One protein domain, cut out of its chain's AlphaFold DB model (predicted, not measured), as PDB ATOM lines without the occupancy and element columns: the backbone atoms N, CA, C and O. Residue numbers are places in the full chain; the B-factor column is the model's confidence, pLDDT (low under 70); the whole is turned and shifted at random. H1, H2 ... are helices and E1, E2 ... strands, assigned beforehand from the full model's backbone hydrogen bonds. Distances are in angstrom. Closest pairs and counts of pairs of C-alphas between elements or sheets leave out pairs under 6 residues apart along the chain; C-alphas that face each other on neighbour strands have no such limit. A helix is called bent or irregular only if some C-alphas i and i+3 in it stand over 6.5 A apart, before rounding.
ATOM      1  N   VAL A  38     -49.926 -91.441   9.970       90.25
ATOM      2  CA  VAL A  38     -50.408 -90.149   9.477       90.25
ATOM      3  C   VAL A  38     -49.369 -89.067   9.695       90.25
ATOM      4  O   VAL A  38     -48.628 -89.089  10.682       90.25
ATOM      5  N   HIS A  39     -49.338 -88.098   8.790       91.62
ATOM      6  CA  HIS A  39     -48.645 -86.838   9.004       91.62
ATOM      7  C   HIS A  39     -49.631 -85.690   8.821       91.62
ATOM      8  O   HIS A  39     -50.307 -85.607   7.801       91.62
ATOM      9  N   LEU A  40     -49.738 -84.839   9.840       93.94
ATOM     10  CA  LEU A  40     -50.645 -83.699   9.853       93.94
ATOM     11  C   LEU A  40     -49.830 -82.410   9.925       93.94
ATOM     12  O   LEU A  40     -48.949 -82.278  10.775       93.94
ATOM     13  N   TYR A  41     -50.173 -81.454   9.075       95.19
ATOM     14  CA  TYR A  41     -49.682 -80.081   9.127       95.19
ATOM     15  C   TYR A  41     -50.791 -79.125   8.686       95.19
ATOM     16  O   TYR A  41     -51.837 -79.550   8.193       95.19
ATOM     17  N   HIS A  42     -50.587 -77.828   8.888       97.25
ATOM     18  CA  HIS A  42     -51.523 -76.804   8.446       97.25
ATOM     19  C   HIS A  42     -50.808 -75.742   7.615       97.25
ATOM     20  O   HIS A  42     -49.610 -75.496   7.771       97.25
ATOM     21  N   THR A  43     -51.569 -75.095   6.747       96.38
ATOM     22  CA  THR A  43     -51.200 -73.855   6.066       96.38
ATOM     23  C   THR A  43     -51.966 -72.690   6.699       96.38
ATOM     24  O   THR A  43     -52.613 -72.850   7.734       96.38
ATOM     25  N   GLU A  44     -51.903 -71.505   6.096       96.56
ATOM     26  CA  GLU A  44     -52.751 -70.373   6.497       96.56
ATOM     27  C   GLU A  44     -54.231 -70.582   6.123       96.56
ATOM     28  O   GLU A  44     -55.099 -69.884   6.641       96.56
ATOM     29  N   TYR A  45     -54.529 -71.544   5.239       96.81
ATOM     30  CA  TYR A  45     -55.857 -71.729   4.644       96.81
ATOM     31  C   TYR A  45     -56.513 -73.066   5.008       96.81
ATOM     32  O   TYR A  45     -57.741 -73.165   5.019       96.81
ATOM     33  N   ASP A  46     -55.716 -74.104   5.276       98.12
ATOM     34  CA  ASP A  46     -56.189 -75.483   5.400       98.12
ATOM     35  C   ASP A  46     -55.331 -76.350   6.337       98.12
ATOM     36  O   ASP A  46     -54.224 -75.991   6.735       98.12
ATOM     37  N   PHE A  47     -55.868 -77.519   6.686       98.12
ATOM     38  CA  PHE A  47     -55.164 -78.624   7.329       98.12
ATOM     39  C   PHE A  47     -54.951 -79.733   6.304       98.12
ATOM     40  O   PHE A  47     -55.848 -80.037   5.518       98.12
ATOM     41  N   ARG A  48     -53.784 -80.373   6.330       97.62
ATOM     42  CA  ARG A  48     -53.430 -81.454   5.410       97.62
ATOM     43  C   ARG A  48     -53.002 -82.682   6.183       97.62
ATOM     44  O   ARG A  48     -52.110 -82.607   7.026       97.62
ATOM     45  N   LEU A  49     -53.664 -83.793   5.884       95.75
ATOM     46  CA  LEU A  49     -53.427 -85.106   6.463       95.75
ATOM     47  C   LEU A  49     -52.920 -86.039   5.362       95.75
ATOM     48  O   LEU A  49     -53.682 -86.422   4.477       95.75
ATOM     49  N   ASP A  50     -51.651 -86.415   5.437       94.38
ATOM     50  CA  ASP A  50     -51.069 -87.458   4.598       94.38
ATOM     51  C   ASP A  50     -51.256 -88.831   5.252       94.38
ATOM     52  O   ASP A  50     -50.919 -89.020   6.427       94.38
ATOM     53  N   ILE A  51     -51.767 -89.785   4.476       92.88
ATOM     54  CA  ILE A  51     -51.904 -91.197   4.840       92.88
ATOM     55  C   ILE A  51     -50.664 -91.938   4.350       92.88
ATOM     56  O   ILE A  51     -50.394 -91.994   3.148       92.88
ATOM     57  N   LEU A  52     -49.904 -92.498   5.290       89.50
ATOM     58  CA  LEU A  52     -48.588 -93.078   5.048       89.50
ATOM     59  C   LEU A  52     -48.606 -94.578   5.372       89.50
ATOM     60  O   LEU A  52     -49.095 -94.968   6.437       89.50
ATOM     61  N   ASN A  53     -48.028 -95.406   4.498       78.06
ATOM     62  CA  ASN A  53     -48.020 -96.867   4.676       78.06
ATOM     63  C   ASN A  53     -46.644 -97.501   4.821       78.06
ATOM     64  O   ASN A  53     -46.493 -98.454   5.583       78.06
ATOM     65  N   GLU A  54     -45.628 -96.948   4.168       70.88
ATOM     66  CA  GLU A  54     -44.278 -97.504   4.203       70.88
ATOM     67  C   GLU A  54     -43.321 -96.550   4.912       70.88
ATOM     68  O   GLU A  54     -43.384 -95.336   4.714       70.88
ATOM     69  N   GLN A  55     -42.430 -97.103   5.738       70.94
ATOM     70  CA  GLN A  55     -41.253 -96.406   6.251       70.94
ATOM     71  C   GLN A  55     -40.014 -97.120   5.715       70.94
ATOM     72  O   GLN A  55     -39.704 -98.234   6.133       70.94
ATOM     73  N   LEU A  56     -39.313 -96.471   4.791       74.94
ATOM     74  CA  LEU A  56     -38.038 -96.937   4.266       74.94
ATOM     75  C   LEU A  56     -36.918 -96.357   5.128       74.94
ATOM     76  O   LEU A  56     -36.855 -95.143   5.335       74.94
ATOM     77  N   GLU A  57     -36.036 -97.214   5.638       81.00
ATOM     78  CA  GLU A  57     -34.838 -96.791   6.363       81.00
ATOM     79  C   GLU A  57     -33.594 -97.097   5.532       81.00
ATOM     80  O   GLU A  57     -33.402 -98.221   5.070       81.00
ATOM     81  N   GLY A  58     -32.739 -96.095   5.343       84.31
ATOM     82  CA  GLY A  58     -31.509 -96.247   4.578       84.31
ATOM     83  C   GLY A  58     -30.444 -95.242   4.986       84.31
ATOM     84  O   GLY A  58     -30.741 -94.174   5.521       84.31
ATOM     85  N   VAL A  59     -29.184 -95.586   4.736       85.62
ATOM     86  CA  VAL A  59     -28.069 -94.648   4.882       85.62
ATOM     87  C   VAL A  59     -27.926 -93.879   3.574       85.62
ATOM     88  O   VAL A  59     -27.736 -94.482   2.521       85.62
ATOM     89  N   VAL A  60     -28.007 -92.553   3.641       89.00
ATOM     90  CA  VAL A  60     -27.792 -91.666   2.492       89.00
ATOM     91  C   VAL A  60     -26.672 -90.678   2.794       89.00
ATOM     92  O   VAL A  60     -26.396 -90.366   3.953       89.00
ATOM     93  N   THR A  61     -26.025 -90.162   1.755       88.94
ATOM     94  CA  THR A  61     -25.035 -89.094   1.902       88.94
ATOM     95  C   THR A  61     -25.752 -87.760   2.108       88.94
ATOM     96  O   THR A  61     -26.540 -87.327   1.269       88.94
ATOM     97  N   GLY A  62     -25.504 -87.125   3.250       86.56
ATOM     98  CA  GLY A  62     -26.030 -85.814   3.602       86.56
ATOM     99  C   GLY A  62     -25.369 -84.673   2.818       86.56
ATOM    100  O   GLY A  62     -24.371 -84.876   2.122       86.56
ATOM    101  N   PRO A  63     -25.885 -83.439   2.961       83.12
ATOM    102  CA  PRO A  63     -25.428 -82.273   2.197       83.12
ATOM    103  C   PRO A  63     -23.958 -81.889   2.441       83.12
ATOM    104  O   PRO A  63     -23.377 -81.170   1.635       83.12
ATOM    105  N   PHE A  64     -23.342 -82.391   3.516       89.75
ATOM    106  CA  PHE A  64     -21.937 -82.151   3.862       89.75
ATOM    107  C   PHE A  64     -21.044 -83.387   3.655       89.75
ATOM    108  O   PHE A  64     -19.948 -83.459   4.205       89.75
ATOM    109  N   GLY A  65     -21.510 -84.387   2.896       88.06
ATOM    110  CA  GLY A  65     -20.753 -85.612   2.612       88.06
ATOM    111  C   GLY A  65     -20.730 -86.637   3.752       88.06
ATOM    112  O   GLY A  65     -20.114 -87.690   3.618       88.06
ATOM    113  N   ASN A  66     -21.405 -86.365   4.869       91.00
ATOM    114  CA  ASN A  66     -21.557 -87.296   5.982       91.00
ATOM    115  C   ASN A  66     -22.704 -88.284   5.732       91.00
ATOM    116  O   ASN A  66     -23.757 -87.909   5.226       91.00
ATOM    117  N   ASN A  67     -22.532 -89.541   6.136       90.69
ATOM    118  CA  ASN A  67     -23.619 -90.519   6.117       90.69
ATOM    119  C   ASN A  67     -24.677 -90.157   7.166       90.69
ATOM    120  O   ASN A  67     -24.350 -89.953   8.336       90.69
ATOM    121  N   ILE A  68     -25.941 -90.103   6.750       88.94
ATOM    122  CA  ILE A  68     -27.098 -89.881   7.620       88.94
ATOM    123  C   ILE A  68     -28.086 -91.035   7.467       88.94
ATOM    124  O   ILE A  68     -28.278 -91.567   6.373       88.94
ATOM    125  N   LEU A  69     -28.726 -91.419   8.570       86.31
ATOM    126  CA  LEU A  69     -29.864 -92.328   8.522       86.31
ATOM    127  C   LEU A  69     -31.086 -91.533   8.059       86.31
ATOM    128  O   LEU A  69     -31.492 -90.574   8.717       86.31
ATOM    129  N   ARG A  70     -31.674 -91.922   6.930       84.06
ATOM    130  CA  ARG A  70     -32.901 -91.327   6.408       84.06
ATOM    131  C   ARG A  70     -34.054 -92.296   6.598       84.06
ATOM    132  O   ARG A  70     -33.964 -93.462   6.223       84.06
ATOM    133  N   ARG A  71     -35.136 -91.772   7.171       83.56
ATOM    134  CA  ARG A  71     -36.448 -92.415   7.226       83.56
ATOM    135  C   ARG A  71     -37.341 -91.726   6.206       83.56
ATOM    136  O   ARG A  71     -37.680 -90.560   6.391       83.56
ATOM    137  N   GLU A  72     -37.678 -92.415   5.128       82.44
ATOM    138  CA  GLU A  72     -38.622 -91.923   4.125       82.44
ATOM    139  C   GLU A  72     -39.987 -92.555   4.361       82.44
ATOM    140  O   GLU A  72     -40.076 -93.743   4.659       82.44
ATOM    141  N   LYS A  73     -41.052 -91.759   4.239       84.00
ATOM    142  CA  LYS A  73     -42.425 -92.254   4.272       84.00
ATOM    143  C   LYS A  73     -43.120 -91.919   2.962       84.00
ATOM    144  O   LYS A  73     -43.010 -90.786   2.495       84.00
ATOM    145  N   ILE A  74     -43.821 -92.890   2.389       85.00
ATOM    146  CA  ILE A  74     -44.576 -92.711   1.143       85.00
ATOM    147  C   ILE A  74     -46.020 -92.343   1.493       85.00
ATOM    148  O   ILE A  74     -46.675 -93.074   2.239       85.00
ATOM    149  N   SER A  75     -46.491 -91.204   0.971       89.94
ATOM    150  CA  SER A  75     -47.890 -90.772   1.078       89.94
ATOM    151  C   SER A  75     -48.708 -91.384  -0.050       89.94
ATOM    152  O   SER A  75     -48.413 -91.161  -1.223       89.94
ATOM    153  N   GLU A  76     -49.720 -92.173   0.306       90.44
ATOM    154  CA  GLU A  76     -50.628 -92.807  -0.656       90.44
ATOM    155  C   GLU A  76     -51.883 -91.976  -0.926       90.44
ATOM    156  O   GLU A  76     -52.516 -92.122  -1.970       90.44
ATOM    157  N   ALA A  77     -52.258 -91.122   0.024       92.38
ATOM    158  CA  ALA A  77     -53.410 -90.246  -0.085       92.38
ATOM    159  C   ALA A  77     -53.204 -89.005   0.781       92.38
ATOM    160  O   ALA A  77     -52.657 -89.091   1.880       92.38
ATOM    161  N   GLN A  78     -53.711 -87.868   0.310       94.62
ATOM    162  CA  GLN A  78     -53.746 -86.632   1.078       94.62
ATOM    163  C   GLN A  78     -55.185 -86.145   1.201       94.62
ATOM    164  O   GLN A  78     -55.905 -86.033   0.208       94.62
ATOM    165  N   VAL A  79     -55.590 -85.827   2.427       95.31
ATOM    166  CA  VAL A  79     -56.870 -85.184   2.724       95.31
ATOM    167  C   VAL A  79     -56.600 -83.725   3.070       95.31
ATOM    168  O   VAL A  79     -55.797 -83.437   3.957       95.31
ATOM    169  N   ILE A  80     -57.274 -82.808   2.376       97.62
ATOM    170  CA  ILE A  80     -57.208 -81.368   2.643       97.62
ATOM    171  C   ILE A  80     -58.523 -80.948   3.293       97.62
ATOM    172  O   ILE A  80     -59.602 -81.180   2.749       97.62
ATOM    173  N   LEU A  81     -58.428 -80.342   4.470       97.75
ATOM    174  CA  LEU A  81     -59.556 -79.981   5.317       97.75
ATOM    175  C   LEU A  81     -59.554 -78.476   5.549       97.75
ATOM    176  O   LEU A  81     -58.559 -77.900   5.987       97.75
ATOM    177  N   GLN A  82     -60.698 -77.835   5.338       98.06
ATOM    178  CA  GLN A  82     -60.906 -76.485   5.852       98.06
ATOM    179  C   GLN A  82     -60.922 -76.496   7.392       98.06
ATOM    180  O   GLN A  82     -61.277 -77.523   7.981       98.06
ATOM    181  N   PRO A  83     -60.626 -75.369   8.068       97.69
ATOM    182  CA  PRO A  83     -60.538 -75.325   9.530       97.69
ATOM    183  C   PRO A  83     -61.767 -75.884  10.262       97.69
ATOM    184  O   PRO A  83     -61.632 -76.644  11.218       97.69
ATOM    185  N   HIS A  84     -62.972 -75.575   9.776       97.44
ATOM    186  CA  HIS A  84     -64.216 -76.108  10.334       97.44
ATOM    187  C   HIS A  84     -64.320 -77.637  10.187       97.44
ATOM    188  O   HIS A  84     -64.636 -78.332  11.150       97.44
ATOM    189  N   ALA A  85     -63.991 -78.172   9.008       97.31
ATOM    190  CA  ALA A  85     -64.004 -79.612   8.763       97.31
ATOM    191  C   ALA A  85     -62.957 -80.348   9.614       97.31
ATOM    192  O   ALA A  85     -63.236 -81.426  10.132       97.31
ATOM    193  N   ALA A  86     -61.779 -79.750   9.817       96.75
ATOM    194  CA  ALA A  86     -60.753 -80.301  10.699       96.75
ATOM    195  C   ALA A  86     -61.233 -80.377  12.157       96.75
ATOM    196  O   ALA A  86     -60.982 -81.371  12.839       96.75
ATOM    197  N   LYS A  87     -61.964 -79.357  12.628       97.31
ATOM    198  CA  LYS A  87     -62.546 -79.356  13.975       97.31
ATOM    199  C   LYS A  87     -63.609 -80.442  14.139       97.31
ATOM    200  O   LYS A  87     -63.560 -81.154  15.137       97.31
ATOM    201  N   ILE A  88     -64.508 -80.599  13.166       97.31
ATOM    202  CA  ILE A  88     -65.499 -81.686  13.167       97.31
ATOM    203  C   ILE A  88     -64.795 -83.041  13.202       97.31
ATOM    204  O   ILE A  88     -65.079 -83.848  14.081       97.31
ATOM    205  N   LEU A  89     -63.821 -83.263  12.311       96.06
ATOM    206  CA  LEU A  89     -63.074 -84.520  12.257       96.06
ATOM    207  C   LEU A  89     -62.438 -84.867  13.607       96.06
ATOM    208  O   LEU A  89     -62.465 -86.024  14.012       96.06
ATOM    209  N   PHE A  90     -61.866 -83.883  14.304       96.56
ATOM    210  CA  PHE A  90     -61.267 -84.107  15.615       96.56
ATOM    211  C   PHE A  90     -62.292 -84.572  16.658       96.56
ATOM    212  O   PHE A  90     -62.019 -85.539  17.366       96.56
ATOM    213  N   GLU A  91     -63.446 -83.909  16.763       98.00
ATOM    214  CA  GLU A  91     -64.465 -84.277  17.758       98.00
ATOM    215  C   GLU A  91     -65.089 -85.647  17.449       98.00
ATOM    216  O   GLU A  91     -65.185 -86.486  18.345       98.00
ATOM    217  N   GLU A  92     -65.412 -85.915  16.181       97.25
ATOM    218  CA  GLU A  92     -65.931 -87.214  15.724       97.25
ATOM    219  C   GLU A  92     -64.929 -88.344  15.992       97.25
ATOM    220  O   GLU A  92     -65.267 -89.377  16.575       97.25
ATOM    221  N   LEU A  93     -63.657 -88.139  15.628       95.75
ATOM    222  CA  LEU A  93     -62.612 -89.138  15.844       95.75
ATOM    223  C   LEU A  93     -62.368 -89.381  17.334       95.75
ATOM    224  O   LEU A  93     -62.177 -90.522  17.749       95.75
ATOM    225  N   LYS A  94     -62.392 -88.324  18.150       96.62
ATOM    226  CA  LYS A  94     -62.258 -88.430  19.603       96.62
ATOM    227  C   LYS A  94     -63.391 -89.264  20.201       96.62
ATOM    228  O   LYS A  94     -63.105 -90.173  20.977       96.62
ATOM    229  N   GLY A  95     -64.641 -88.990  19.827       97.25
ATOM    230  CA  GLY A  95     -65.795 -89.772  20.279       97.25
ATOM    231  C   GLY A  95     -65.715 -91.235  19.835       97.25
ATOM    232  O   GLY A  95     -65.929 -92.141  20.639       97.25
ATOM    233  N   ALA A  96     -65.318 -91.480  18.584       96.69
ATOM    234  CA  ALA A  96     -65.144 -92.829  18.054       96.69
ATOM    235  C   ALA A  96     -64.041 -93.618  18.785       96.69
ATOM    236  O   ALA A  96     -64.237 -94.794  19.088       96.69
ATOM    237  N   ILE A  97     -62.906 -92.981  19.103       96.44
ATOM    238  CA  ILE A  97     -61.829 -93.597  19.893       96.44
ATOM    239  C   ILE A  97     -62.335 -93.962  21.288       96.44
ATOM    240  O   ILE A  97     -62.150 -95.098  21.710       96.44
ATOM    241  N   GLN A  98     -63.012 -93.037  21.974       96.75
ATOM    242  CA  GLN A  98     -63.556 -93.291  23.310       96.75
ATOM    243  C   GLN A  98     -64.525 -94.477  23.302       96.75
ATOM    244  O   GLN A  98     -64.355 -95.417  24.074       96.75
ATOM    245  N   SER A  99     -65.479 -94.481  22.368       97.38
ATOM    246  CA  SER A  99     -66.429 -95.584  22.215       97.38
ATOM    247  C   SER A  99     -65.723 -96.911  21.921       97.38
ATOM    248  O   SER A  99     -66.083 -97.942  22.486       97.38
ATOM    249  N   TYR A 100     -64.685 -96.905  21.080       97.00
ATOM    250  CA  TYR A 100     -63.888 -98.101  20.820       97.00
ATOM    251  C   TYR A 100     -63.183 -98.596  22.091       97.00
ATOM    252  O   TYR A 100     -63.264 -99.779  22.417       97.00
ATOM    253  N   GLU A 101     -62.519 -97.711  22.834       96.69
ATOM    254  CA  GLU A 101     -61.769 -98.079  24.038       96.69
ATOM    255  C   GLU A 101     -62.663 -98.613  25.163       96.69
ATOM    256  O   GLU A 101     -62.258 -99.526  25.885       96.69
ATOM    257  N   GLU A 102     -63.895 -98.113  25.281       97.12
ATOM    258  CA  GLU A 102     -64.899 -98.636  26.218       97.12
ATOM    259  C   GLU A 102     -65.268-100.099  25.932       97.12
ATOM    260  O   GLU A 102     -65.491-100.876  26.861       97.12
ATOM    261  N   HIS A 103     -65.311-100.490  24.654       96.38
ATOM    262  CA  HIS A 103     -65.728-101.831  24.235       96.38
ATOM    263  C   HIS A 103     -64.558-102.814  24.097       96.38
ATOM    264  O   HIS A 103     -64.725-104.009  24.347       96.38
ATOM    265  N   PHE A 104     -63.386-102.332  23.682       96.69
ATOM    266  CA  PHE A 104     -62.258-103.173  23.269       96.69
ATOM    267  C   PHE A 104     -60.991-102.977  24.116       96.69
ATOM    268  O   PHE A 104     -60.019-103.710  23.927       96.69
ATOM    269  N   GLY A 105     -61.002-102.045  25.072       94.25
ATOM    270  CA  GLY A 105     -59.860-101.712  25.924       94.25
ATOM    271  C   GLY A 105     -59.004-100.565  25.379       94.25
ATOM    272  O   GLY A 105     -59.150-100.140  24.235       94.25
TER     273      GLY A 105
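Overview. This is residues 38 to 105 of the 114 residues of the protein "DUF3467 domain-containing protein" of Candidatus Poseidoniales archaeon (UniProt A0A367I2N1). A long two-stranded ribbon, the hairpin E2 and E3, is bent partway along each strand; the short strand E1 lies along the first residues of E2 and makes that end of the sheet three strands wide. At this same end the long helix H1 follows E3 and sticks out with residues 90 to 104, while the loop between E2 and E3 lies at the far end of the ribbon. The printed part has 68 residues with three named strands and one named helix, in the order E1, E2, E3, H1; the sheet order is E1, E2, E3, all antiparallel, and the class is mixed, helices and strands. The whole is extended, with a radius of gyration of the C-alphas of 17.4 A, and flat in outline, spanning 49 by 36 by 18 A.

Along the chain. E2 is residues 47 to 61, 32.4 A from first to last C-alpha, and begins at C-alpha 47 (-55.164, -78.624, 7.329). E3 is residues 67 to 81, 37.5 A long, from C-alpha 67 at (-23.619, -90.519, 6.117). E1 is residues 38 to 42. H1 is residues 83 to 104, 31.1 A long, and ends at C-alpha 104 (-62.258, -103.173, 23.269).

Arrangement. E1, E2 and E3 form a meander, each strand the antiparallel neighbour of the one before, in a twisted sheet whose edge strands are E1 and E3. E2 and E3 form a hairpin at 164 degrees between their directions, with N 49 and O 79 within hydrogen-bond range at 2.9 A and N 58 and O 70 at 3.0 A. E2 bends by 89 degrees at residue 58, and E3 by 71 degrees at residue 77. E1 and E2, also a hairpin, stand at 116 degrees, with N 41 and O 48 at 3.0 A. H1 is on the sheet, forming two layers, a helix on one face of a sheet, and its residues 83 to 89 make the near pairs. The closest C-alphas of E2 and H1 are those of Phe 47 and Pro 83, 6.7 A apart. H1 stands up from the sheet, its line rising 45 degrees out of the local plane. In H1 every O i to N i+4 pair is within hydrogen-bond range.

Size, cuts and confidence. The C-alphas farthest apart are those of Gly 65 and His 103, 52.5 A. Residues 90 to 105, of which 90 to 104 belong to H1, stand free; without them the body spans 45 by 23 by 12 A. The three links are tight, and the printed part has no cut. The mean pLDDT of the printed part is 92.0, and no printed residue is under 70.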